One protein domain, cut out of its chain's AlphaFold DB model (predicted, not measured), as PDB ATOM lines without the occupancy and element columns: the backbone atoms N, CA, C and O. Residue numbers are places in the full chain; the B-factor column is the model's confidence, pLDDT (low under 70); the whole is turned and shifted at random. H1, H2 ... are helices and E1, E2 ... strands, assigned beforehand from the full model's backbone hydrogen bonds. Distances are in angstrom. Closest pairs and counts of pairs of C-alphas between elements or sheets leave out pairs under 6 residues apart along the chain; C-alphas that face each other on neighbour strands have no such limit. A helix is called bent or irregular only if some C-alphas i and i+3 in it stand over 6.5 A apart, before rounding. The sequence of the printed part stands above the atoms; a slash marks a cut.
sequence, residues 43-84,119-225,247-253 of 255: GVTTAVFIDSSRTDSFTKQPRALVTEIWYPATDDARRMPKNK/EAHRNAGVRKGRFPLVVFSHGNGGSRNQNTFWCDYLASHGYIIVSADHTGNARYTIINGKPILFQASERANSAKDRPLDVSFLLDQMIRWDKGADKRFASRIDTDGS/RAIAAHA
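What this domain is: This is residues 43 to 84, 119 to 225 and 247 to 253 of the 255 residues of an uncharacterized protein of Acidobacteria bacterium (UniProt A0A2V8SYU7). A twisted sheet of five strands curls round one long helix, H3, while the shorter H2 covers part of its other face. At one end of the longest axis sits a small two-stranded hairpin, E5 and E6, with the first residues of H3 nearby; at the other end is the short helix H1. The printed part has 156 residues, with three named helices and seven named strands in the order E1 E2 H1 E3 H2 E4 E5 E6 H3 E7. The class is mixed, helices and strands, and the large sheet, in the order E1 E2 E4 E3 E7, is mixed too, while E5 and E6 are antiparallel. The whole is compact, with a radius of gyration of the C-alphas of 15.2 A and spans of 45 by 33 by 27 A.

Where its parts are: E1, residues 43 to 55, begins at C-alpha 43 (-13.638, 158.964, 59.977), is 31.7 A long and bends by 76 degrees at residue 52. E2, residues 62 to 72, is 31.1 A long, and H1, residues 75 to 79, is 8.2 A long. E3, residues 131 to 137, measures 19.1 A, H2, residues 148 to 156, 12.0 A, and E4, residues 160 to 164, 13.5 A. E5, residues 172 to 175, and E6, residues 178 to 181, are 9.8 A and 9.6 A long. H3, residues 184 to 209, runs 35.8 A from C-alpha 184 at (3.185, 155.614, 88.399); it has a kink of 61 degrees near residue 191 and is irregular, with C-alphas 185 and 188 7.1 A apart. E7, residues 249 to 252, is 9.7 A long and ends at C-alpha 252 (-14.883, 159.331, 82.034).

How they stand to each other: In the large sheet E1 and E7 are the edge strands. E1 and E2 form an antiparallel hairpin at 156 degrees, with N 47 and O 67 2.8 A apart. E2 and E4 are antiparallel at 152 degrees, with N 68 and O 163 at 2.8 A. E4 and E3 are parallel at 22 degrees, with N 134 and O 160 at 2.8 A, and E3 and E7 are parallel at 23 degrees, with N 251 and O 135 at 3.1 A. E3, H2 and E4 make a strand-helix-strand unit, two parallel neighbour strands with a helix between, and its crossover is right-handed. H2 and H3 are on opposite faces of this sheet, giving three layers, a sheet with helices on both faces. The sheet curls round H3; the closest C-alphas of E3 and H3 are those of Val 135 and Val 198, 6.9 A apart. H2 has a height over the sheet of 8.1 A and runs along the strands, at 25 degrees to E2 on the local plane; it lies over E2, and only just not over E4, on which 2 of its 9 C-alphas fall. H1 is not on the sheet. E5 and E6 form an antiparallel hairpin, with N 173 and O 180 2.8 A apart; the closest C-alphas of E2 and E5 are those of Val 66 and Thr 173, 6.9 A apart. In H2 every O i to N i+4 pair is within hydrogen-bond range, in H3 16 of 22, and in H1 0 of 1, beside 2 of 2 O i to N i+3 pairs.

The domain as a whole: The two C-alphas farthest apart, those of Asp 76 and Ser 185, are 45.5 A from each other. Residues 85 to 118 are not printed, with 10.9 A between C-alphas 84 and 119, nor are residues 226 to 246, with 9.9 A between C-alphas 225 and 247. Of the links that are printed whole, none is long. Residues 210 to 225 hold no named element, but residues 220 to 221 pair, parallel, with residues 131 to 132 of E3. The mean pLDDT of the printed part is 92.4; residues 224 to 225 and 247 to 253 are under 70, and E7 has a mean of 48.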
ATOM      1  N   GLY A  43     -15.027 158.596  60.200       98.62
ATOM      2  CA  GLY A  43     -13.638 158.964  59.977       98.62
ATOM      3  C   GLY A  43     -12.907 159.104  61.304       98.62
ATOM      4  O   GLY A  43     -13.515 159.449  62.317       98.62
ATOM      5  N   VAL A  44     -11.600 158.854  61.296       98.56
ATOM      6  CA  VAL A  44     -10.722 159.130  62.440       98.56
ATOM      7  C   VAL A  44      -9.426 159.780  61.972       98.56
ATOM      8  O   VAL A  44      -8.884 159.434  60.923       98.56
ATOM      9  N   THR A  45      -8.932 160.766  62.714       98.00
ATOM     10  CA  THR A  45      -7.658 161.439  62.434       98.00
ATOM     11  C   THR A  45      -6.887 161.646  63.731       98.00
ATOM     12  O   THR A  45      -7.494 161.832  64.785       98.00
ATOM     13  N   THR A  46      -5.557 161.645  63.647       97.06
ATOM     14  CA  THR A  46      -4.693 161.959  64.788       97.06
ATOM     15  C   THR A  46      -4.198 163.396  64.680       97.06
ATOM     16  O   THR A  46      -3.756 163.823  63.614       97.06
ATOM     17  N   ALA A  47      -4.212 164.123  65.791       96.56
ATOM     18  CA  ALA A  47      -3.558 165.415  65.942       96.56
ATOM     19  C   ALA A  47      -2.661 165.411  67.179       96.56
ATOM     20  O   ALA A  47      -2.935 164.717  68.155       96.56
ATOM     21  N   VAL A  48      -1.595 166.205  67.154       96.69
ATOM     22  CA  VAL A  48      -0.772 166.466  68.337       96.69
ATOM     23  C   VAL A  48      -0.953 167.930  68.695       96.69
ATOM     24  O   VAL A  48      -0.544 168.810  67.939       96.69
ATOM     25  N   PHE A  49      -1.591 168.190  69.833       97.88
ATOM     26  CA  PHE A  49      -1.791 169.544  70.333       97.88
ATOM     27  C   PHE A  49      -0.753 169.865  71.402       97.88
ATOM     28  O   PHE A  49      -0.490 169.043  72.276       97.88
ATOM     29  N   ILE A  50      -0.167 171.059  71.329       97.88
ATOM     30  CA  ILE A  50       0.861 171.519  72.264       97.88
ATOM     31  C   ILE A  50       0.310 172.694  73.063       97.88
ATOM     32  O   ILE A  50       0.041 173.758  72.505       97.88
ATOM     33  N   ASP A  51       0.151 172.499  74.365       98.00
ATOM     34  CA  ASP A  51      -0.192 173.548  75.312       98.00
ATOM     35  C   ASP A  51       1.091 174.211  75.822       98.00
ATOM     36  O   ASP A  51       1.743 173.748  76.757       98.00
ATOM     37  N   SER A  52       1.469 175.312  75.174       97.56
ATOM     38  CA  SER A  52       2.649 176.099  75.547       97.56
ATOM     39  C   SER A  52       2.487 176.884  76.850       97.56
ATOM     40  O   SER A  52       3.471 177.447  77.322       97.56
ATOM     41  N   SER A  53       1.285 176.940  77.435       97.62
ATOM     42  CA  SER A  53       1.044 177.639  78.705       97.62
ATOM     43  C   SER A  53       1.382 176.791  79.932       97.62
ATOM     44  O   SER A  53       1.563 177.332  81.024       97.62
ATOM     45  N   ARG A  54       1.494 175.466  79.763       96.38
ATOM     46  CA  ARG A  54       1.801 174.518  80.835       96.38
ATOM     47  C   ARG A  54       3.088 173.763  80.548       96.38
ATOM     48  O   ARG A  54       3.307 173.266  79.444       96.38
ATOM     49  N   THR A  55       3.915 173.618  81.575       95.19
ATOM     50  CA  THR A  55       5.061 172.708  81.553       95.19
ATOM     51  C   THR A  55       4.634 171.360  82.108       95.19
ATOM     52  O   THR A  55       4.115 171.271  83.217       95.19
ATOM     53  N   ASP A  56       4.878 170.309  81.341       92.31
ATOM     54  CA  ASP A  56       4.642 168.936  81.748       92.31
ATOM     55  C   ASP A  56       5.580 168.544  82.904       92.31
ATOM     56  O   ASP A  56       6.804 168.698  82.823       92.31
ATOM     57  N   SER A  57       5.000 168.044  83.997       87.25
ATOM     58  CA  SER A  57       5.718 167.686  85.226       87.25
ATOM     59  C   SER A  57       6.800 166.633  84.997       87.25
ATOM     60  O   SER A  57       7.814 166.657  85.700       87.25
ATOM     61  N   PHE A  58       6.619 165.751  84.014       87.50
ATOM     62  CA  PHE A  58       7.512 164.633  83.752       87.50
ATOM     63  C   PHE A  58       8.573 164.970  82.696       87.50
ATOM     64  O   PHE A  58       9.768 164.953  82.980       87.50
ATOM     65  N   THR A  59       8.147 165.329  81.487       90.69
ATOM     66  CA  THR A  59       9.023 165.610  80.339       90.69
ATOM     67  C   THR A  59       9.744 166.952  80.436       90.69
ATOM     68  O   THR A  59      10.722 167.163  79.720       90.69
ATOM     69  N   LYS A  60       9.278 167.864  81.304       92.94
ATOM     70  CA  LYS A  60       9.791 169.240  81.452       92.94
ATOM     71  C   LYS A  60       9.690 170.084  80.174       92.94
ATOM     72  O   LYS A  60      10.374 171.096  80.045       92.94
ATOM     73  N   GLN A  61       8.840 169.677  79.237       94.69
ATOM     74  CA  GLN A  61       8.542 170.373  77.985       94.69
ATOM     75  C   GLN A  61       7.123 170.966  78.030       94.69
ATOM     76  O   GLN A  61       6.371 170.661  78.959       94.69
ATOM     77  N   PRO A  62       6.721 171.802  77.054       97.12
ATOM     78  CA  PRO A  62       5.313 172.144  76.863       97.12
ATOM     79  C   PRO A  62       4.407 170.904  76.861       97.12
ATOM     80  O   PRO A  62       4.754 169.882  76.260       97.12
ATOM     81  N   ARG A  63       3.247 170.990  77.521       96.69
ATOM     82  CA  ARG A  63       2.317 169.863  77.670       96.69
ATOM     83  C   ARG A  63       1.748 169.460  76.310       96.69
ATOM     84  O   ARG A  63       0.937 170.164  75.717       96.69
ATOM     85  N   ALA A  64       2.178 168.308  75.815       97.19
ATOM     86  CA  ALA A  64       1.755 167.767  74.531       97.19
ATOM     87  C   ALA A  64       0.671 166.697  74.707       97.19
ATOM     88  O   ALA A  64       0.773 165.864  75.605       97.19
ATOM     89  N   LEU A  65      -0.334 166.697  73.830       97.88
ATOM     90  CA  LEU A  65      -1.459 165.761  73.825       97.88
ATOM     91  C   LEU A  65      -1.613 165.136  72.439       97.88
ATOM     92  O   LEU A  65      -2.094 165.773  71.495       97.88
ATOM     93  N   VAL A  66      -1.216 163.869  72.313       98.00
ATOM     94  CA  VAL A  66      -1.509 163.066  71.120       98.00
ATOM     95  C   VAL A  66      -2.973 162.664  71.188       98.00
ATOM     96  O   VAL A  66      -3.407 162.067  72.166       98.00
ATOM     97  N   THR A  67      -3.742 163.012  70.168       98.31
ATOM     98  CA  THR A  67      -5.202 163.037  70.231       98.31
ATOM     99  C   THR A  67      -5.797 162.355  69.011       98.31
ATOM    100  O   THR A  67      -5.439 162.692  67.888       98.31
ATOM    101  N   GLU A  68      -6.715 161.414  69.211       98.06
ATOM    102  CA  GLU A  68      -7.578 160.893  68.149       98.06
ATOM    103  C   GLU A  68      -8.899 161.664  68.126       98.06
ATOM    104  O   GLU A  68      -9.479 161.971  69.173       98.06
ATOM    105  N   ILE A  69      -9.372 161.961  66.919       98.56
ATOM    106  CA  ILE A  69     -10.629 162.656  66.668       98.56
ATOM    107  C   ILE A  69     -11.474 161.794  65.735       98.56
ATOM    108  O   ILE A  69     -11.117 161.633  64.565       98.56
ATOM    109  N   TRP A  70     -12.587 161.266  66.244       98.75
ATOM    110  CA  TRP A  70     -13.599 160.552  65.462       98.75
ATOM    111  C   TRP A  70     -14.712 161.502  65.052       98.75
ATOM    112  O   TRP A  70     -15.109 162.378  65.821       98.75
ATOM    113  N   TYR A  71     -15.225 161.328  63.840       98.75
ATOM    114  CA  TYR A  71     -16.232 162.217  63.275       98.75
ATOM    115  C   TYR A  71     -17.113 161.502  62.248       98.75
ATOM    116  O   TYR A  71     -16.684 160.517  61.637       98.75
ATOM    117  N   PRO A  72     -18.330 162.017  61.995       98.69
ATOM    118  CA  PRO A  72     -19.145 161.570  60.875       98.69
ATOM    119  C   PRO A  72     -18.402 161.874  59.573       98.69
ATOM    120  O   PRO A  72     -18.073 163.029  59.288       98.69
ATOM    121  N   ALA A  73     -18.127 160.844  58.783       98.75
ATOM    122  CA  ALA A  73     -17.425 160.964  57.517       98.75
ATOM    123  C   ALA A  73     -18.384 161.048  56.328       98.75
ATOM    124  O   ALA A  73     -19.573 160.718  56.417       98.75
ATOM    125  N   THR A  74     -17.861 161.501  55.195       98.50
ATOM    126  CA  THR A  74     -18.512 161.454  53.883       98.50
ATOM    127  C   THR A  74     -18.707 160.005  53.401       98.50
ATOM    128  O   THR A  74     -18.038 159.084  53.864       98.50
ATOM    129  N   ASP A  75     -19.683 159.766  52.516       98.31
ATOM    130  CA  ASP A  75     -20.121 158.400  52.153       98.31
ATOM    131  C   ASP A  75     -19.080 157.572  51.388       98.31
ATOM    132  O   ASP A  75     -19.118 156.341  51.417       98.31
ATOM    133  N   ASP A  76     -18.115 158.226  50.748       97.75
ATOM    134  CA  ASP A  76     -16.950 157.594  50.130       97.75
ATOM    135  C   ASP A  76     -16.085 156.815  51.131       97.75
ATOM    136  O   ASP A  76     -15.466 155.828  50.730       97.75
ATOM    137  N   ALA A  77     -16.137 157.158  52.425       98.00
ATOM    138  CA  ALA A  77     -15.441 156.430  53.484       98.00
ATOM    139  C   ALA A  77     -15.788 154.934  53.510       98.00
ATOM    140  O   ALA A  77     -14.922 154.113  53.774       98.00
ATOM    141  N   ARG A  78     -17.015 154.547  53.132       96.62
ATOM    142  CA  ARG A  78     -17.442 153.132  53.101       96.62
ATOM    143  C   ARG A  78     -16.620 152.258  52.151       96.62
ATOM    144  O   ARG A  78     -16.652 151.039  52.268       96.62
ATOM    145  N   ARG A  79     -15.940 152.874  51.179       97.19
ATOM    146  CA  ARG A  79     -15.085 152.200  50.192       97.19
ATOM    147  C   ARG A  79     -13.597 152.313  50.532       97.19
ATOM    148  O   ARG A  79     -12.773 151.800  49.781       97.19
ATOM    149  N   MET A  80     -13.245 153.002  51.617       97.56
ATOM    150  CA  MET A  80     -11.863 153.121  52.073       97.56
ATOM    151  C   MET A  80     -11.402 151.822  52.750       97.56
ATOM    152  O   MET A  80     -12.229 151.082  53.294       97.56
ATOM    153  N   PRO A  81     -10.089 151.532  52.750       96.12
ATOM    154  CA  PRO A  81      -9.553 150.397  53.489       96.12
ATOM    155  C   PRO A  81      -9.871 150.508  54.986       96.12
ATOM    156  O   PRO A  81     -10.085 151.602  55.520       96.12
ATOM    157  N   LYS A  82      -9.907 149.355  55.659       94.88
ATOM    158  CA  LYS A  82      -9.985 149.288  57.119       94.88
ATOM    159  C   LYS A  82      -8.644 149.680  57.736       94.88
ATOM    160  O   LYS A  82      -7.591 149.438  57.146       94.88
ATOM    161  N   ASN A  83      -8.714 150.287  58.914       96.06
ATOM    162  CA  ASN A  83      -7.534 150.761  59.622       96.06
ATOM    163  C   ASN A  83      -6.777 149.595  60.250       96.06
ATOM    164  O   ASN A  83      -7.376 148.641  60.745       96.06
ATOM    165  N   LYS A  84      -5.462 149.735  60.294       96.19
ATOM    166  CA  LYS A  84      -4.544 148.889  61.045       96.19
ATOM    167  C   LYS A  84      -4.259 149.500  62.410       96.19
ATOM    168  O   LYS A  84      -4.468 150.695  62.616       96.19
ATOM    169  N   GLU A 119     -14.206 150.316  62.912       93.38
ATOM    170  CA  GLU A 119     -15.232 150.707  61.942       93.38
ATOM    171  C   GLU A 119     -14.909 152.021  61.243       93.38
ATOM    172  O   GLU A 119     -15.348 152.236  60.114       93.38
ATOM    173  N   ALA A 120     -14.118 152.878  61.889       97.38
ATOM    174  CA  ALA A 120     -13.655 154.120  61.299       97.38
ATOM    175  C   ALA A 120     -12.645 153.910  60.163       97.38
ATOM    176  O   ALA A 120     -11.964 152.891  60.064       97.38
ATOM    177  N   HIS A 121     -12.489 154.956  59.353       98.06
ATOM    178  CA  HIS A 121     -11.531 155.030  58.257       98.06
ATOM    179  C   HIS A 121     -10.560 156.202  58.470       98.06
ATOM    180  O   HIS A 121     -10.979 157.327  58.767       98.06
ATOM    181  N   ARG A 122      -9.250 155.949  58.350       97.19
ATOM    182  CA  ARG A 122      -8.207 156.966  58.551       97.19
ATOM    183  C   ARG A 122      -8.407 158.142  57.598       97.19
ATOM    184  O   ARG A 122      -8.460 157.961  56.387       97.19
ATOM    185  N   ASN A 123      -8.430 159.353  58.149       97.62
ATOM    186  CA  ASN A 123      -8.433 160.625  57.419       97.62
ATOM    187  C   ASN A 123      -9.529 160.751  56.342       97.62
ATOM    188  O   ASN A 123      -9.338 161.469  55.360       97.62
ATOM    189  N   ALA A 124     -10.665 160.071  56.522       98.50
ATOM    190  CA  ALA A 124     -11.820 160.217  55.645       98.50
ATOM    191  C   ALA A 124     -12.328 161.673  55.606       98.50
ATOM    192  O   ALA A 124     -12.077 162.468  56.514       98.50
ATOM    193  N   GLY A 125     -13.066 162.044  54.557       98.56
ATOM    194  CA  GLY A 125     -13.650 163.383  54.463       98.56
ATOM    195  C   GLY A 125     -14.606 163.664  55.627       98.56
ATOM    196  O   GLY A 125     -15.458 162.840  55.944       98.56
ATOM    197  N   VAL A 126     -14.487 164.829  56.271       98.56
ATOM    198  CA  VAL A 126     -15.406 165.243  57.349       98.56
ATOM    199  C   VAL A 126     -16.755 165.624  56.732       98.56
ATOM    200  O   VAL A 126     -16.822 166.468  55.831       98.56
ATOM    201  N   ARG A 127     -17.847 165.015  57.205       98.19
ATOM    202  CA  ARG A 127     -19.200 165.300  56.707       98.19
ATOM    203  C   ARG A 127     -19.595 166.751  56.987       98.19
ATOM    204  O   ARG A 127     -19.208 167.333  57.995       98.19
ATOM    205  N   LYS A 128     -20.397 167.342  56.098       96.31
ATOM    206  CA  LYS A 128     -21.009 168.663  56.318       96.31
ATOM    207  C   LYS A 128     -22.097 168.603  57.399       96.31
ATOM    208  O   LYS A 128     -22.766 167.588  57.550       96.31
ATOM    209  N   GLY A 129     -22.317 169.725  58.079       93.88
ATOM    210  CA  GLY A 129     -23.246 169.847  59.210       93.88
ATOM    211  C   GLY A 129     -22.503 170.193  60.496       93.88
ATOM    212  O   GLY A 129     -21.279 170.093  60.529       93.88
ATOM    213  N   ARG A 130     -23.232 170.635  61.527       94.88
ATOM    214  CA  ARG A 130     -22.672 170.836  62.873       94.88
ATOM    215  C   ARG A 130     -22.977 169.619  63.737       94.88
ATOM    216  O   ARG A 130     -24.123 169.175  63.772       94.88
ATOM    217  N   PHE A 131     -21.967 169.097  64.422       96.69
ATOM    218  CA  PHE A 131     -22.083 167.896  65.243       96.69
ATOM    219  C   PHE A 131     -21.647 168.178  66.686       96.69
ATOM    220  O   PHE A 131     -20.597 168.800  66.874       96.69
ATOM    221  N   PRO A 132     -22.417 167.734  67.698       96.69
ATOM    222  CA  PRO A 132     -22.052 167.891  69.103       96.69
ATOM    223  C   PRO A 132     -20.701 167.252  69.423       96.69
ATOM    224  O   PRO A 132     -20.380 166.161  68.941       96.69
ATOM    225  N   LEU A 133     -19.933 167.937  70.269       96.44
ATOM    226  CA  LEU A 133     -18.618 167.505  70.727       96.44
ATOM    227  C   LEU A 133     -18.696 166.691  72.030       96.44
ATOM    228  O   LEU A 133     -19.320 167.102  73.011       96.44
ATOM    229  N   VAL A 134     -17.980 165.572  72.053       95.88
ATOM    230  CA  VAL A 134     -17.723 164.737  73.232       95.88
ATOM    231  C   VAL A 134     -16.220 164.684  73.465       95.88
ATOM    232  O   VAL A 134     -15.456 164.404  72.542       95.88
ATOM    233  N   VAL A 135     -15.789 164.911  74.704       95.38
ATOM    234  CA  VAL A 135     -14.398 164.655  75.098       95.38
ATOM    235  C   VAL A 135     -14.358 163.362  75.896       95.38
ATOM    236  O   VAL A 135     -15.030 163.228  76.921       95.38
ATOM    237  N   PHE A 136     -13.589 162.397  75.406       95.12
ATOM    238  CA  PHE A 136     -13.361 161.125  76.072       95.12
ATOM    239  C   PHE A 136     -12.010 161.154  76.788       95.12
ATOM    240  O   PHE A 136     -10.990 161.515  76.202       95.12
ATOM    241  N   SER A 137     -11.999 160.755  78.058       94.62
ATOM    242  CA  SER A 137     -10.781 160.662  78.865       94.62
ATOM    243  C   SER A 137     -10.605 159.224  79.351       94.62
ATOM    244  O   SER A 137     -11.457 158.685  80.062       94.62
ATOM    245  N   HIS A 138      -9.504 158.591  78.940       95.19
ATOM    246  CA  HIS A 138      -9.208 157.185  79.231       95.19
ATOM    247  C   HIS A 138      -8.915 156.936  80.721       95.19
ATOM    248  O   HIS A 138      -8.482 157.842  81.421       95.19
ATOM    249  N   GLY A 139      -9.055 155.704  81.212       91.94
ATOM    250  CA  GLY A 139      -8.703 155.346  82.600       91.94
ATOM    251  C   GLY A 139      -7.196 155.458  82.886       91.94
ATOM    252  O   GLY A 139      -6.393 155.674  81.971       91.94
ATOM    253  N   ASN A 140      -6.771 155.331  84.142       92.94
ATOM    254  CA  ASN A 140      -5.348 155.373  84.495       92.94
ATOM    255  C   ASN A 140      -4.538 154.271  83.769       92.94
ATOM    256  O   ASN A 140      -4.888 153.097  83.832       92.94
ATOM    257  N   GLY A 141      -3.450 154.632  83.074       92.75
ATOM    258  CA  GLY A 141      -2.674 153.678  82.263       92.75
ATOM    259  C   GLY A 141      -3.385 153.206  80.985       92.75
ATOM    260  O   GLY A 141      -2.958 152.234  80.356       92.75
ATOM    261  N   GLY A 142      -4.481 153.872  80.613       94.31
ATOM    262  CA  GLY A 142      -5.207 153.686  79.359       94.31
ATOM    263  C   GLY A 142      -4.512 154.325  78.155       94.31
ATOM    264  O   GLY A 142      -3.350 154.713  78.225       94.31
ATOM    265  N   SER A 143      -5.216 154.450  77.037       94.31
ATOM    266  CA  SER A 143      -4.721 155.147  75.841       94.31
ATOM    267  C   SER A 143      -5.858 155.858  75.125       94.31
ATOM    268  O   SER A 143      -7.022 155.501  75.287       94.31
ATOM    269  N   ARG A 144      -5.553 156.834  74.276       95.25
ATOM    270  CA  ARG A 144      -6.559 157.570  73.503       95.25
ATOM    271  C   ARG A 144      -7.463 156.690  72.639       95.25
ATOM    272  O   ARG A 144      -8.608 157.052  72.395       95.25
ATOM    273  N   ASN A 145      -6.976 155.528  72.209       91.44
ATOM    274  CA  ASN A 145      -7.687 154.571  71.362       91.44
ATOM    275  C   ASN A 145      -8.254 153.354  72.123       91.44
ATOM    276  O   ASN A 145      -8.679 152.396  71.490       91.44
ATOM    277  N   GLN A 146      -8.299 153.364  73.461       86.69
ATOM    278  CA  GLN A 146      -8.766 152.197  74.227       86.69
ATOM    279  C   GLN A 146     -10.273 151.884  74.068       86.69
ATOM    280  O   GLN A 146     -10.704 150.766  74.329       86.69
ATOM    281  N   ASN A 147     -11.079 152.868  73.649       90.56
ATOM    282  CA  ASN A 147     -12.539 152.777  73.516       90.56
ATOM    283  C   ASN A 147     -12.987 153.076  72.068       90.56
ATOM    284  O   ASN A 147     -14.000 153.743  71.852       90.56
ATOM    285  N   THR A 148     -12.232 152.601  71.070       92.69
ATOM    286  CA  THR A 148     -12.517 152.843  69.640       92.69
ATOM    287  C   THR A 148     -13.943 152.466  69.253       92.69
ATOM    288  O   THR A 148     -14.614 153.271  68.628       92.69
ATOM    289  N   PHE A 149     -14.453 151.315  69.697       91.81
ATOM    290  CA  PHE A 149     -15.817 150.876  69.376       91.81
ATOM    291  C   PHE A 149     -16.901 151.865  69.844       91.81
ATOM    292  O   PHE A 149     -17.858 152.122  69.117       91.81
ATOM    293  N   TRP A 150     -16.741 152.467  71.030       93.19
ATOM    294  CA  TRP A 150     -17.660 153.492  71.535       93.19
ATOM    295  C   TRP A 150     -17.534 154.798  70.752       93.19
ATOM    296  O   TRP A 150     -18.542 155.440  70.464       93.19
ATOM    297  N   CYS A 151     -16.307 155.184  70.395       96.31
ATOM    298  CA  CYS A 151     -16.062 156.391  69.608       96.31
ATOM    299  C   CYS A 151     -16.625 156.243  68.187       96.31
ATOM    300  O   CYS A 151     -17.326 157.135  67.716       96.31
ATOM    301  N   ASP A 152     -16.412 155.092  67.549       96.31
ATOM    302  CA  ASP A 152     -16.994 154.741  66.256       96.31
ATOM    303  C   ASP A 152     -18.529 154.773  66.331       96.31
ATOM    304  O   ASP A 152     -19.196 155.422  65.521       96.31
ATOM    305  N   TYR A 153     -19.108 154.138  67.354       95.81
ATOM    306  CA  TYR A 153     -20.551 154.122  67.560       95.81
ATOM    307  C   TYR A 153     -21.130 155.537  67.698       95.81
ATOM    308  O   TYR A 153     -22.063 155.891  66.976       95.81
ATOM    309  N   LEU A 154     -20.575 156.383  68.566       96.44
ATOM    310  CA  LEU A 154     -21.068 157.752  68.742       96.44
ATOM    311  C   LEU A 154     -20.864 158.593  67.475       96.44
ATOM    312  O   LEU A 154     -21.769 159.322  67.068       96.44
ATOM    313  N   ALA A 155     -19.727 158.454  66.791       98.06
ATOM    314  CA  ALA A 155     -19.477 159.180  65.552       98.06
ATOM    315  C   ALA A 155     -20.471 158.798  64.452       98.06
ATOM    316  O   ALA A 155     -21.010 159.673  63.774       98.06
ATOM    317  N   SER A 156     -20.814 157.511  64.339       97.88
ATOM    318  CA  SER A 156     -21.837 157.052  63.391       97.88
ATOM    319  C   SER A 156     -23.227 157.648  63.673       97.88
ATOM    320  O   SER A 156     -24.035 157.800  62.755       97.88
ATOM    321  N   HIS A 157     -23.489 158.070  64.920       96.56
ATOM    322  CA  HIS A 157     -24.712 158.755  65.359       96.56
ATOM    323  C   HIS A 157     -24.655 160.289  65.253       96.56
ATOM    324  O   HIS A 157     -25.617 160.974  65.617       96.56
ATOM    325  N   GLY A 158     -23.569 160.849  64.717       97.00
ATOM    326  CA  GLY A 158     -23.458 162.287  64.489       97.00
ATOM    327  C   GLY A 158     -22.805 163.053  65.635       97.00
ATOM    328  O   GLY A 158     -23.182 164.196  65.863       97.00
ATOM    329  N   TYR A 159     -21.865 162.445  66.357       97.56
ATOM    330  CA  TYR A 159     -21.026 163.135  67.341       97.56
ATOM    331  C   TYR A 159     -19.598 163.288  66.816       97.56
ATOM    332  O   TYR A 159     -19.108 162.441  66.073       97.56
ATOM    333  N   ILE A 160     -18.911 164.350  67.227       98.44
ATOM    334  CA  ILE A 160     -17.453 164.436  67.118       98.44
ATOM    335  C   ILE A 160     -16.880 164.060  68.479       98.44
ATOM    336  O   ILE A 160     -17.315 164.591  69.499       98.44
ATOM    337  N   ILE A 161     -15.929 163.132  68.504       98.25
ATOM    338  CA  ILE A 161     -15.322 162.618  69.731       98.25
ATOM    339  C   ILE A 161     -13.838 162.926  69.695       98.25
ATOM    340  O   ILE A 161     -13.175 162.622  68.709       98.25
ATOM    341  N   VAL A 162     -13.320 163.497  70.778       98.06
ATOM    342  CA  VAL A 162     -11.905 163.833  70.936       98.06
ATOM    343  C   VAL A 162     -11.361 163.090  72.146       98.06
ATOM    344  O   VAL A 162     -11.902 163.214  73.243       98.06
ATOM    345  N   SER A 163     -10.299 162.315  71.944       97.94
ATOM    346  CA  SER A 163      -9.657 161.507  72.982       97.94
ATOM    347  C   SER A 163      -8.155 161.709  72.932       97.94
ATOM    348  O   SER A 163      -7.547 161.491  71.885       97.94
ATOM    349  N   ALA A 164      -7.547 162.110  74.042       97.69
ATOM    350  CA  ALA A 164      -6.110 162.344  74.121       97.69
ATOM    351  C   ALA A 164      -5.404 161.314  74.992       97.69
ATOM    352  O   ALA A 164      -5.962 160.830  75.975       97.69
ATOM    353  N   ASP A 165      -4.148 161.035  74.654       97.25
ATOM    354  CA  ASP A 165      -3.201 160.463  75.591       97.25
ATOM    355  C   ASP A 165      -2.840 161.567  76.584       97.25
ATOM    356  O   ASP A 165      -2.232 162.578  76.222       97.25
ATOM    357  N   HIS A 166      -3.209 161.373  77.847       96.25
ATOM    358  CA  HIS A 166      -2.735 162.232  78.923       96.25
ATOM    359  C   HIS A 166      -1.273 161.878  79.208       96.25
ATOM    360  O   HIS A 166      -0.996 160.891  79.892       96.25
ATOM    361  N   THR A 167      -0.340 162.647  78.642       94.38
ATOM    362  CA  THR A 167       1.108 162.376  78.679       94.38
ATOM    363  C   THR A 167       1.599 162.047  80.094       94.38
ATOM    364  O   THR A 167       1.212 162.688  81.072       94.38
ATOM    365  N   GLY A 168       2.399 160.984  80.218       91.56
ATOM    366  CA  GLY A 168       2.863 160.446  81.505       91.56
ATOM    367  C   GLY A 168       1.834 159.593  82.266       91.56
ATOM    368  O   GLY A 168       2.217 158.838  83.153       91.56
ATOM    369  N   ASN A 169       0.546 159.640  81.906       93.56
ATOM    370  CA  ASN A 169      -0.510 158.809  82.500       93.56
ATOM    371  C   ASN A 169      -1.168 157.823  81.516       93.56
ATOM    372  O   ASN A 169      -1.817 156.868  81.948       93.56
ATOM    373  N   ALA A 170      -0.993 158.017  80.210       94.81
ATOM    374  CA  ALA A 170      -1.290 157.001  79.209       94.81
ATOM    375  C   ALA A 170      -0.276 155.847  79.283       94.81
ATOM    376  O   ALA A 170       0.852 156.027  79.742       94.81
ATOM    377  N   ARG A 171      -0.667 154.661  78.802       94.31
ATOM    378  CA  ARG A 171       0.178 153.460  78.718       94.31
ATOM    379  C   ARG A 171       1.515 153.776  78.062       94.31
ATOM    380  O   ARG A 171       2.574 153.430  78.582       94.31
ATOM    381  N   TYR A 172       1.427 154.455  76.928       94.38
ATOM    382  CA  TYR A 172       2.520 155.153  76.290       94.38
ATOM    383  C   TYR A 172       1.951 156.258  75.397       94.38
ATOM    384  O   TYR A 172       0.836 156.153  74.889       94.38
ATOM    385  N   THR A 173       2.746 157.293  75.174       95.00
ATOM    386  CA  THR A 173       2.468 158.399  74.258       95.00
ATOM    387  C   THR A 173       3.663 158.539  73.332       95.00
ATOM    388  O   THR A 173       4.792 158.580  73.804       95.00
ATOM    389  N   ILE A 174       3.449 158.603  72.020       94.44
ATOM    390  CA  ILE A 174       4.553 158.717  71.057       94.44
ATOM    391  C   ILE A 174       4.604 160.150  70.546       94.44
ATOM    392  O   ILE A 174       3.687 160.607  69.867       94.44
ATOM    393  N   ILE A 175       5.681 160.854  70.884       91.56
ATOM    394  CA  ILE A 175       5.896 162.255  70.516       91.56
ATOM    395  C   ILE A 175       7.203 162.339  69.745       91.56
ATOM    396  O   ILE A 175       8.255 161.964  70.258       91.56
ATOM    397  N   ASN A 176       7.142 162.817  68.501       88.25
ATOM    398  CA  ASN A 176       8.302 162.908  67.608       88.25
ATOM    399  C   ASN A 176       9.075 161.574  67.502       88.25
ATOM    400  O   ASN A 176      10.301 161.550  67.579       88.25
ATOM    401  N   GLY A 177       8.341 160.460  67.397       87.50
ATOM    402  CA  GLY A 177       8.898 159.105  67.313       87.50
ATOM    403  C   GLY A 177       9.436 158.533  68.629       87.50
ATOM    404  O   GLY A 177       9.875 157.389  68.640       87.50
ATOM    405  N   LYS A 178       9.391 159.287  69.737       90.75
ATOM    406  CA  LYS A 178       9.888 158.844  71.045       90.75
ATOM    407  C   LYS A 178       8.740 158.433  71.968       90.75
ATOM    408  O   LYS A 178       7.803 159.222  72.139       90.75
ATOM    409  N   PRO A 179       8.796 157.243  72.587       93.56
ATOM    410  CA  PRO A 179       7.792 156.824  73.551       93.56
ATOM    411  C   PRO A 179       8.013 157.493  74.916       93.56
ATOM    412  O   PRO A 179       9.085 157.420  75.510       93.56
ATOM    413  N   ILE A 180       6.959 158.100  75.448       94.06
ATOM    414  CA  ILE A 180       6.828 158.510  76.845       94.06
ATOM    415  C   ILE A 180       5.913 157.489  77.507       94.06
ATOM    416  O   ILE A 180       4.750 157.364  77.131       94.06
ATOM    417  N   LEU A 181       6.444 156.723  78.453       94.75
ATOM    418  CA  LEU A 181       5.714 155.628  79.089       94.75
ATOM    419  C   LEU A 181       4.862 156.113  80.263       94.75
ATOM    420  O   LEU A 181       5.080 157.201  80.798       94.75
ATOM    421  N   PHE A 182       3.923 155.266  80.680       94.50
ATOM    422  CA  PHE A 182       3.190 155.435  81.929       94.50
ATOM    423  C   PHE A 182       4.137 155.631  83.122       94.50
ATOM    424  O   PHE A 182       5.041 154.823  83.344       94.50
ATOM    425  N   GLN A 183       3.878 156.665  83.922       92.75
ATOM    426  CA  GLN A 183       4.617 156.980  85.136       92.75
ATOM    427  C   GLN A 183       3.712 156.859  86.356       92.75
ATOM    428  O   GLN A 183       2.830 157.684  86.590       92.75
ATOM    429  N   ALA A 184       3.962 155.840  87.181       89.69
ATOM    430  CA  ALA A 184       3.185 155.614  88.399       89.69
ATOM    431  C   ALA A 184       3.236 156.821  89.359       89.69
ATOM    432  O   ALA A 184       2.235 157.129  90.007       89.69
ATOM    433  N   SER A 185       4.366 157.537  89.400       88.56
ATOM    434  CA  SER A 185       4.536 158.767  90.185       88.56
ATOM    435  C   SER A 185       3.612 159.903  89.741       88.56
ATOM    436  O   SER A 185       3.238 160.739  90.559       88.56
ATOM    437  N   GLU A 186       3.184 159.919  88.476       86.81
ATOM    438  CA  GLU A 186       2.315 160.964  87.928       86.81
ATOM    439  C   GLU A 186       0.826 160.691  88.169       86.81
ATOM    440  O   GLU A 186      -0.012 161.524  87.825       86.81
ATOM    441  N   ARG A 187       0.452 159.569  88.804       85.94
ATOM    442  CA  ARG A 187      -0.963 159.256  89.079       85.94
ATOM    443  C   ARG A 187      -1.657 160.367  89.873       85.94
ATOM    444  O   ARG A 187      -2.780 160.733  89.544       85.94
ATOM    445  N   ALA A 188      -0.995 160.928  90.883       87.06
ATOM    446  CA  ALA A 188      -1.560 162.020  91.677       87.06
ATOM    447  C   ALA A 188      -1.669 163.334  90.879       87.06
ATOM    448  O   ALA A 188      -2.638 164.077  91.041       87.06
ATOM    449  N   ASN A 189      -0.705 163.608  89.993       87.31
ATOM    450  CA  ASN A 189      -0.714 164.796  89.134       87.31
ATOM    451  C   ASN A 189      -1.782 164.703  88.038       87.31
ATOM    452  O   ASN A 189      -2.407 165.705  87.707       87.31
ATOM    453  N   SER A 190      -2.091 163.489  87.575       87.75
ATOM    454  CA  SER A 190      -3.136 163.200  86.590       87.75
ATOM    455  C   SER A 190      -4.492 163.828  86.945       87.75
ATOM    456  O   SER A 190      -5.162 164.386  86.078       87.75
ATOM    457  N   ALA A 191      -4.877 163.828  88.227       87.62
ATOM    458  CA  ALA A 191      -6.120 164.455  88.685       87.62
ATOM    459  C   ALA A 191      -6.149 165.985  88.483       87.62
ATOM    460  O   ALA A 191      -7.224 166.564  88.339       87.62
ATOM    461  N   LYS A 192      -4.978 166.635  88.451       91.00
ATOM    462  CA  LYS A 192      -4.822 168.070  88.168       91.00
ATOM    463  C   LYS A 192      -4.710 168.332  86.669       91.00
ATOM    464  O   LYS A 192      -5.346 169.251  86.162       91.00
ATOM    465  N   ASP A 193      -3.932 167.517  85.959       92.81
ATOM    466  CA  ASP A 193      -3.654 167.735  84.540       92.81
ATOM    467  C   ASP A 193      -4.847 167.408  83.647       92.81
ATOM    468  O   ASP A 193      -5.084 168.114  82.673       92.81
ATOM    469  N   ARG A 194      -5.643 166.384  83.971       93.69
ATOM    470  CA  ARG A 194      -6.747 165.931  83.108       93.69
ATOM    471  C   ARG A 194      -7.830 166.987  82.874       93.69
ATOM    472  O   ARG A 194      -8.181 167.185  81.713       93.69
ATOM    473  N   PRO A 195      -8.358 167.694  83.892       95.06
ATOM    474  CA  PRO A 195      -9.308 168.782  83.650       95.06
ATOM    475  C   PRO A 195      -8.728 169.901  82.774       95.06
ATOM    476  O   PRO A 195      -9.440 170.467  81.941       95.06
ATOM    477  N   LEU A 196      -7.434 170.197  82.927       96.56
ATOM    478  CA  LEU A 196      -6.733 171.209  82.135       96.56
ATOM    479  C   LEU A 196      -6.510 170.735  80.695       96.56
ATOM    480  O   LEU A 196      -6.741 171.495  79.762       96.56
ATOM    481  N   ASP A 197      -6.145 169.467  80.502       97.25
ATOM    482  CA  ASP A 197      -6.024 168.838  79.189       97.25
ATOM    483  C   ASP A 197      -7.371 168.848  78.456       97.25
ATOM    484  O   ASP A 197      -7.435 169.241  77.297       97.25
ATOM    485  N   VAL A 198      -8.464 168.484  79.135       96.62
ATOM    486  CA  VAL A 198      -9.822 168.527  78.563       96.62
ATOM    487  C   VAL A 198     -10.207 169.951  78.168       96.62
ATOM    488  O   VAL A 198     -10.690 170.158  77.058       96.62
ATOM    489  N   SER A 199      -9.963 170.933  79.040       96.44
ATOM    490  CA  SER A 199     -10.246 172.345  78.743       96.44
ATOM    491  C   SER A 199      -9.452 172.823  77.524       96.44
ATOM    492  O   SER A 199     -10.014 173.403  76.599       96.44
ATOM    493  N   PHE A 200      -8.167 172.478  77.462       98.19
ATOM    494  CA  PHE A 200      -7.311 172.815  76.333       98.19
ATOM    495  C   PHE A 200      -7.767 172.153  75.020       98.19
ATOM    496  O   PHE A 200      -7.751 172.795  73.969       98.19
ATOM    497  N   LEU A 201      -8.215 170.892  75.053       97.94
ATOM    498  CA  LEU A 201      -8.773 170.214  73.877       97.94
ATOM    499  C   LEU A 201     -10.063 170.881  73.391       97.94
ATOM    500  O   LEU A 201     -10.242 171.033  72.181       97.94
ATOM    501  N   LEU A 202     -10.938 171.319  74.304       96.75
ATOM    502  CA  LEU A 202     -12.128 172.100  73.948       96.75
ATOM    503  C   LEU A 202     -11.736 173.392  73.221       96.75
ATOM    504  O   LEU A 202     -12.291 173.681  72.160       96.75
ATOM    505  N   ASP A 203     -10.729 174.111  73.718       97.31
ATOM    506  CA  ASP A 203     -10.214 175.312  73.056       97.31
ATOM    507  C   ASP A 203      -9.675 175.004  71.653       97.31
ATOM    508  O   ASP A 203      -9.957 175.738  70.700       97.31
ATOM    509  N   GLN A 204      -8.946 173.895  71.478       98.31
ATOM    510  CA  GLN A 204      -8.473 173.487  70.150       98.31
ATOM    511  C   GLN A 204      -9.629 173.172  69.200       98.31
ATOM    512  O   GLN A 204      -9.584 173.569  68.034       98.31
ATOM    513  N   MET A 205     -10.692 172.530  69.685       97.81
ATOM    514  CA  MET A 205     -11.883 172.251  68.880       97.81
ATOM    515  C   MET A 205     -12.652 173.511  68.503       97.81
ATOM    516  O   MET A 205     -13.061 173.642  67.352       97.81
ATOM    517  N   ILE A 206     -12.749 174.497  69.394       96.75
ATOM    518  CA  ILE A 206     -13.305 175.816  69.059       96.75
ATOM    519  C   ILE A 206     -12.464 176.500  67.971       96.75
ATOM    520  O   ILE A 206     -13.006 177.106  67.047       96.75
ATOM    521  N   ARG A 207     -11.130 176.403  68.040       97.81
ATOM    522  CA  ARG A 207     -10.241 176.965  67.008       97.81
ATOM    523  C   ARG A 207     -10.405 176.256  65.666       97.81
ATOM    524  O   ARG A 207     -10.414 176.920  64.631       97.81
ATOM    525  N   TRP A 208     -10.535 174.932  65.670       97.94
ATOM    526  CA  TRP A 208     -10.780 174.145  64.461       97.94
ATOM    527  C   TRP A 208     -12.131 174.477  63.829       97.94
ATOM    528  O   TRP A 208     -12.182 174.691  62.620       97.94
ATOM    529  N   ASP A 209     -13.183 174.645  64.633       96.88
ATOM    530  CA  ASP A 209     -14.493 175.102  64.151       96.88
ATOM    531  C   ASP A 209     -14.416 176.494  63.503       96.88
ATOM    532  O   ASP A 209     -15.032 176.743  62.467       96.88
ATOM    533  N   LYS A 210     -13.569 177.378  64.049       96.94
ATOM    534  CA  LYS A 210     -13.243 178.698  63.477       96.94
ATOM    535  C   LYS A 210     -12.276 178.648  62.284       96.94
ATOM    536  O   LYS A 210     -11.915 179.695  61.753       96.94
ATOM    537  N   GLY A 211     -11.859 177.460  61.845       97.06
ATOM    538  CA  GLY A 211     -11.086 177.260  60.619       97.06
ATOM    539  C   GLY A 211      -9.578 177.082  60.790       97.06
ATOM    540  O   GLY A 211      -8.869 177.077  59.784       97.06
ATOM    541  N   ALA A 212      -9.070 176.891  62.014       97.81
ATOM    542  CA  ALA A 212      -7.662 176.526  62.221       97.81
ATOM    543  C   ALA A 212      -7.304 175.177  61.563       97.81
ATOM    544  O   ALA A 212      -6.177 175.000  61.106       97.81
ATOM    545  N   ASP A 213      -8.276 174.266  61.448       97.88
ATOM    546  CA  ASP A 213      -8.237 173.131  60.527       97.88
ATOM    547  C   ASP A 213      -9.430 173.239  59.570       97.88
ATOM    548  O   ASP A 213     -10.592 173.145  59.971       97.88
ATOM    549  N   LYS A 214      -9.148 173.438  58.279       97.62
ATOM    550  CA  LYS A 214     -10.181 173.664  57.255       97.62
ATOM    551  C   LYS A 214     -11.145 172.485  57.099       97.62
ATOM    552  O   LYS A 214     -12.264 172.696  56.637       97.62
ATOM    553  N   ARG A 215     -10.743 171.265  57.474       97.50
ATOM    554  CA  ARG A 215     -11.610 170.075  57.413       97.50
ATOM    555  C   ARG A 215     -12.773 170.183  58.403       97.50
ATOM    556  O   ARG A 215     -13.865 169.709  58.106       97.50
ATOM    557  N   PHE A 216     -12.539 170.834  59.543       98.00
ATOM    558  CA  PHE A 216     -13.485 170.959  60.656       98.00
ATOM    559  C   PHE A 216     -14.154 172.338  60.754       98.00
ATOM    560  O   PHE A 216     -14.988 172.546  61.634       98.00
ATOM    561  N   ALA A 217     -13.846 173.262  59.842       97.06
ATOM    562  CA  ALA A 217     -14.433 174.598  59.827       97.06
ATOM    563  C   ALA A 217     -15.973 174.546  59.749       97.06
ATOM    564  O   ALA A 217     -16.544 173.993  58.800       97.06
ATOM    565  N   SER A 218     -16.641 175.148  60.737       96.00
ATOM    566  CA  SER A 218     -18.103 175.141  60.887       96.00
ATOM    567  C   SER A 218     -18.695 173.725  60.879       96.00
ATOM    568  O   SER A 218     -19.688 173.458  60.187       96.00
ATOM    569  N   ARG A 219     -18.044 172.792  61.586       96.44
ATOM    570  CA  ARG A 219     -18.481 171.393  61.743       96.44
ATOM    571  C   ARG A 219     -18.754 170.993  63.181       96.44
ATOM    572  O   ARG A 219     -19.417 169.982  63.399       96.44
ATOM    573  N   ILE A 220     -18.274 171.759  64.154       96.12
ATOM    574  CA  ILE A 220     -18.314 171.373  65.561       96.12
ATOM    575  C   ILE A 220     -19.340 172.254  66.269       96.12
ATOM    576  O   ILE A 220     -19.271 173.483  66.242       96.12
ATOM    577  N   ASP A 221     -20.322 171.622  66.896       92.50
ATOM    578  CA  ASP A 221     -21.216 172.296  67.828       92.50
ATOM    579  C   ASP A 221     -20.540 172.348  69.205       92.50
ATOM    580  O   ASP A 221     -20.440 171.349  69.923       92.50
ATOM    581  N   THR A 222     -20.026 173.534  69.528       79.12
ATOM    582  CA  THR A 222     -19.357 173.859  70.797       79.12
ATOM    583  C   THR A 222     -20.227 174.719  71.717       79.12
ATOM    584  O   THR A 222     -19.853 174.964  72.864       79.12
ATOM    585  N   ASP A 223     -21.396 175.163  71.243       72.50
ATOM    586  CA  ASP A 223     -22.329 176.017  71.985       72.50
ATOM    587  C   ASP A 223     -23.486 175.210  72.616       72.50
ATOM    588  O   ASP A 223     -24.131 175.676  73.561       72.50
ATOM    589  N   GLY A 224     -23.675 173.956  72.186       57.03
ATOM    590  CA  GLY A 224     -24.716 173.059  72.681       57.03
ATOM    591  C   GLY A 224     -26.077 173.313  72.029       57.03
ATOM    592  O   GLY A 224     -27.105 172.935  72.600       57.03
ATOM    593  N   SER A 225     -26.104 173.963  70.860       53.12
ATOM    594  CA  SER A 225     -27.323 174.200  70.071       53.12
ATOM    595  C   SER A 225     -27.937 172.916  69.502       53.12
ATOM    596  O   SER A 225     -29.103 172.916  69.099       53.12
ATOM    597  N   ARG A 247     -22.802 172.574  77.462       43.88
ATOM    598  CA  ARG A 247     -22.047 171.395  77.932       43.88
ATOM    599  C   ARG A 247     -21.572 170.526  76.772       43.88
ATOM    600  O   ARG A 247     -22.354 169.775  76.202       43.88
ATOM    601  N   ALA A 248     -20.267 170.562  76.500       47.66
ATOM    602  CA  ALA A 248     -19.594 169.377  75.981       47.66
ATOM    603  C   ALA A 248     -19.783 168.244  77.002       47.66
ATOM    604  O   ALA A 248     -19.688 168.468  78.215       47.66
ATOM    605  N   ILE A 249     -20.096 167.043  76.529       48.66
ATOM    606  CA  ILE A 249     -20.270 165.886  77.408       48.66
ATOM    607  C   ILE A 249     -18.882 165.280  77.624       48.66
ATOM    608  O   ILE A 249     -18.253 164.811  76.677       48.66
ATOM    609  N   ALA A 250     -18.393 165.320  78.865       46.75
ATOM    610  CA  ALA A 250     -17.201 164.585  79.268       46.75
ATOM    611  C   ALA A 250     -17.614 163.163  79.666       46.75
ATOM    612  O   ALA A 250     -18.420 162.980  80.579       46.75
ATOM    613  N   ALA A 251     -17.076 162.162  78.972       53.19
ATOM    614  CA  ALA A 251     -17.219 160.762  79.349       53.19
ATOM    615  C   ALA A 251     -15.914 160.292  80.005       53.19
ATOM    616  O   ALA A 251     -14.846 160.339  79.388       53.19
ATOM    617  N   HIS A 252     -16.007 159.854  81.261       45.34
ATOM    618  CA  HIS A 252     -14.883 159.331  82.034       45.34
ATOM    619  C   HIS A 252     -14.995 157.810  82.150       45.34
ATOM    620  O   HIS A 252     -16.030 157.295  82.575       45.34
ATOM    621  N   ALA A 253     -13.928 157.095  81.797       47.25
ATOM    622  CA  ALA A 253     -13.758 155.716  82.234       47.25
ATOM    623  C   ALA A 253     -13.258 155.741  83.689       47.25
ATOM    624  O   ALA A 253     -12.214 156.334  83.959       47.25
TER     625      ALA A 253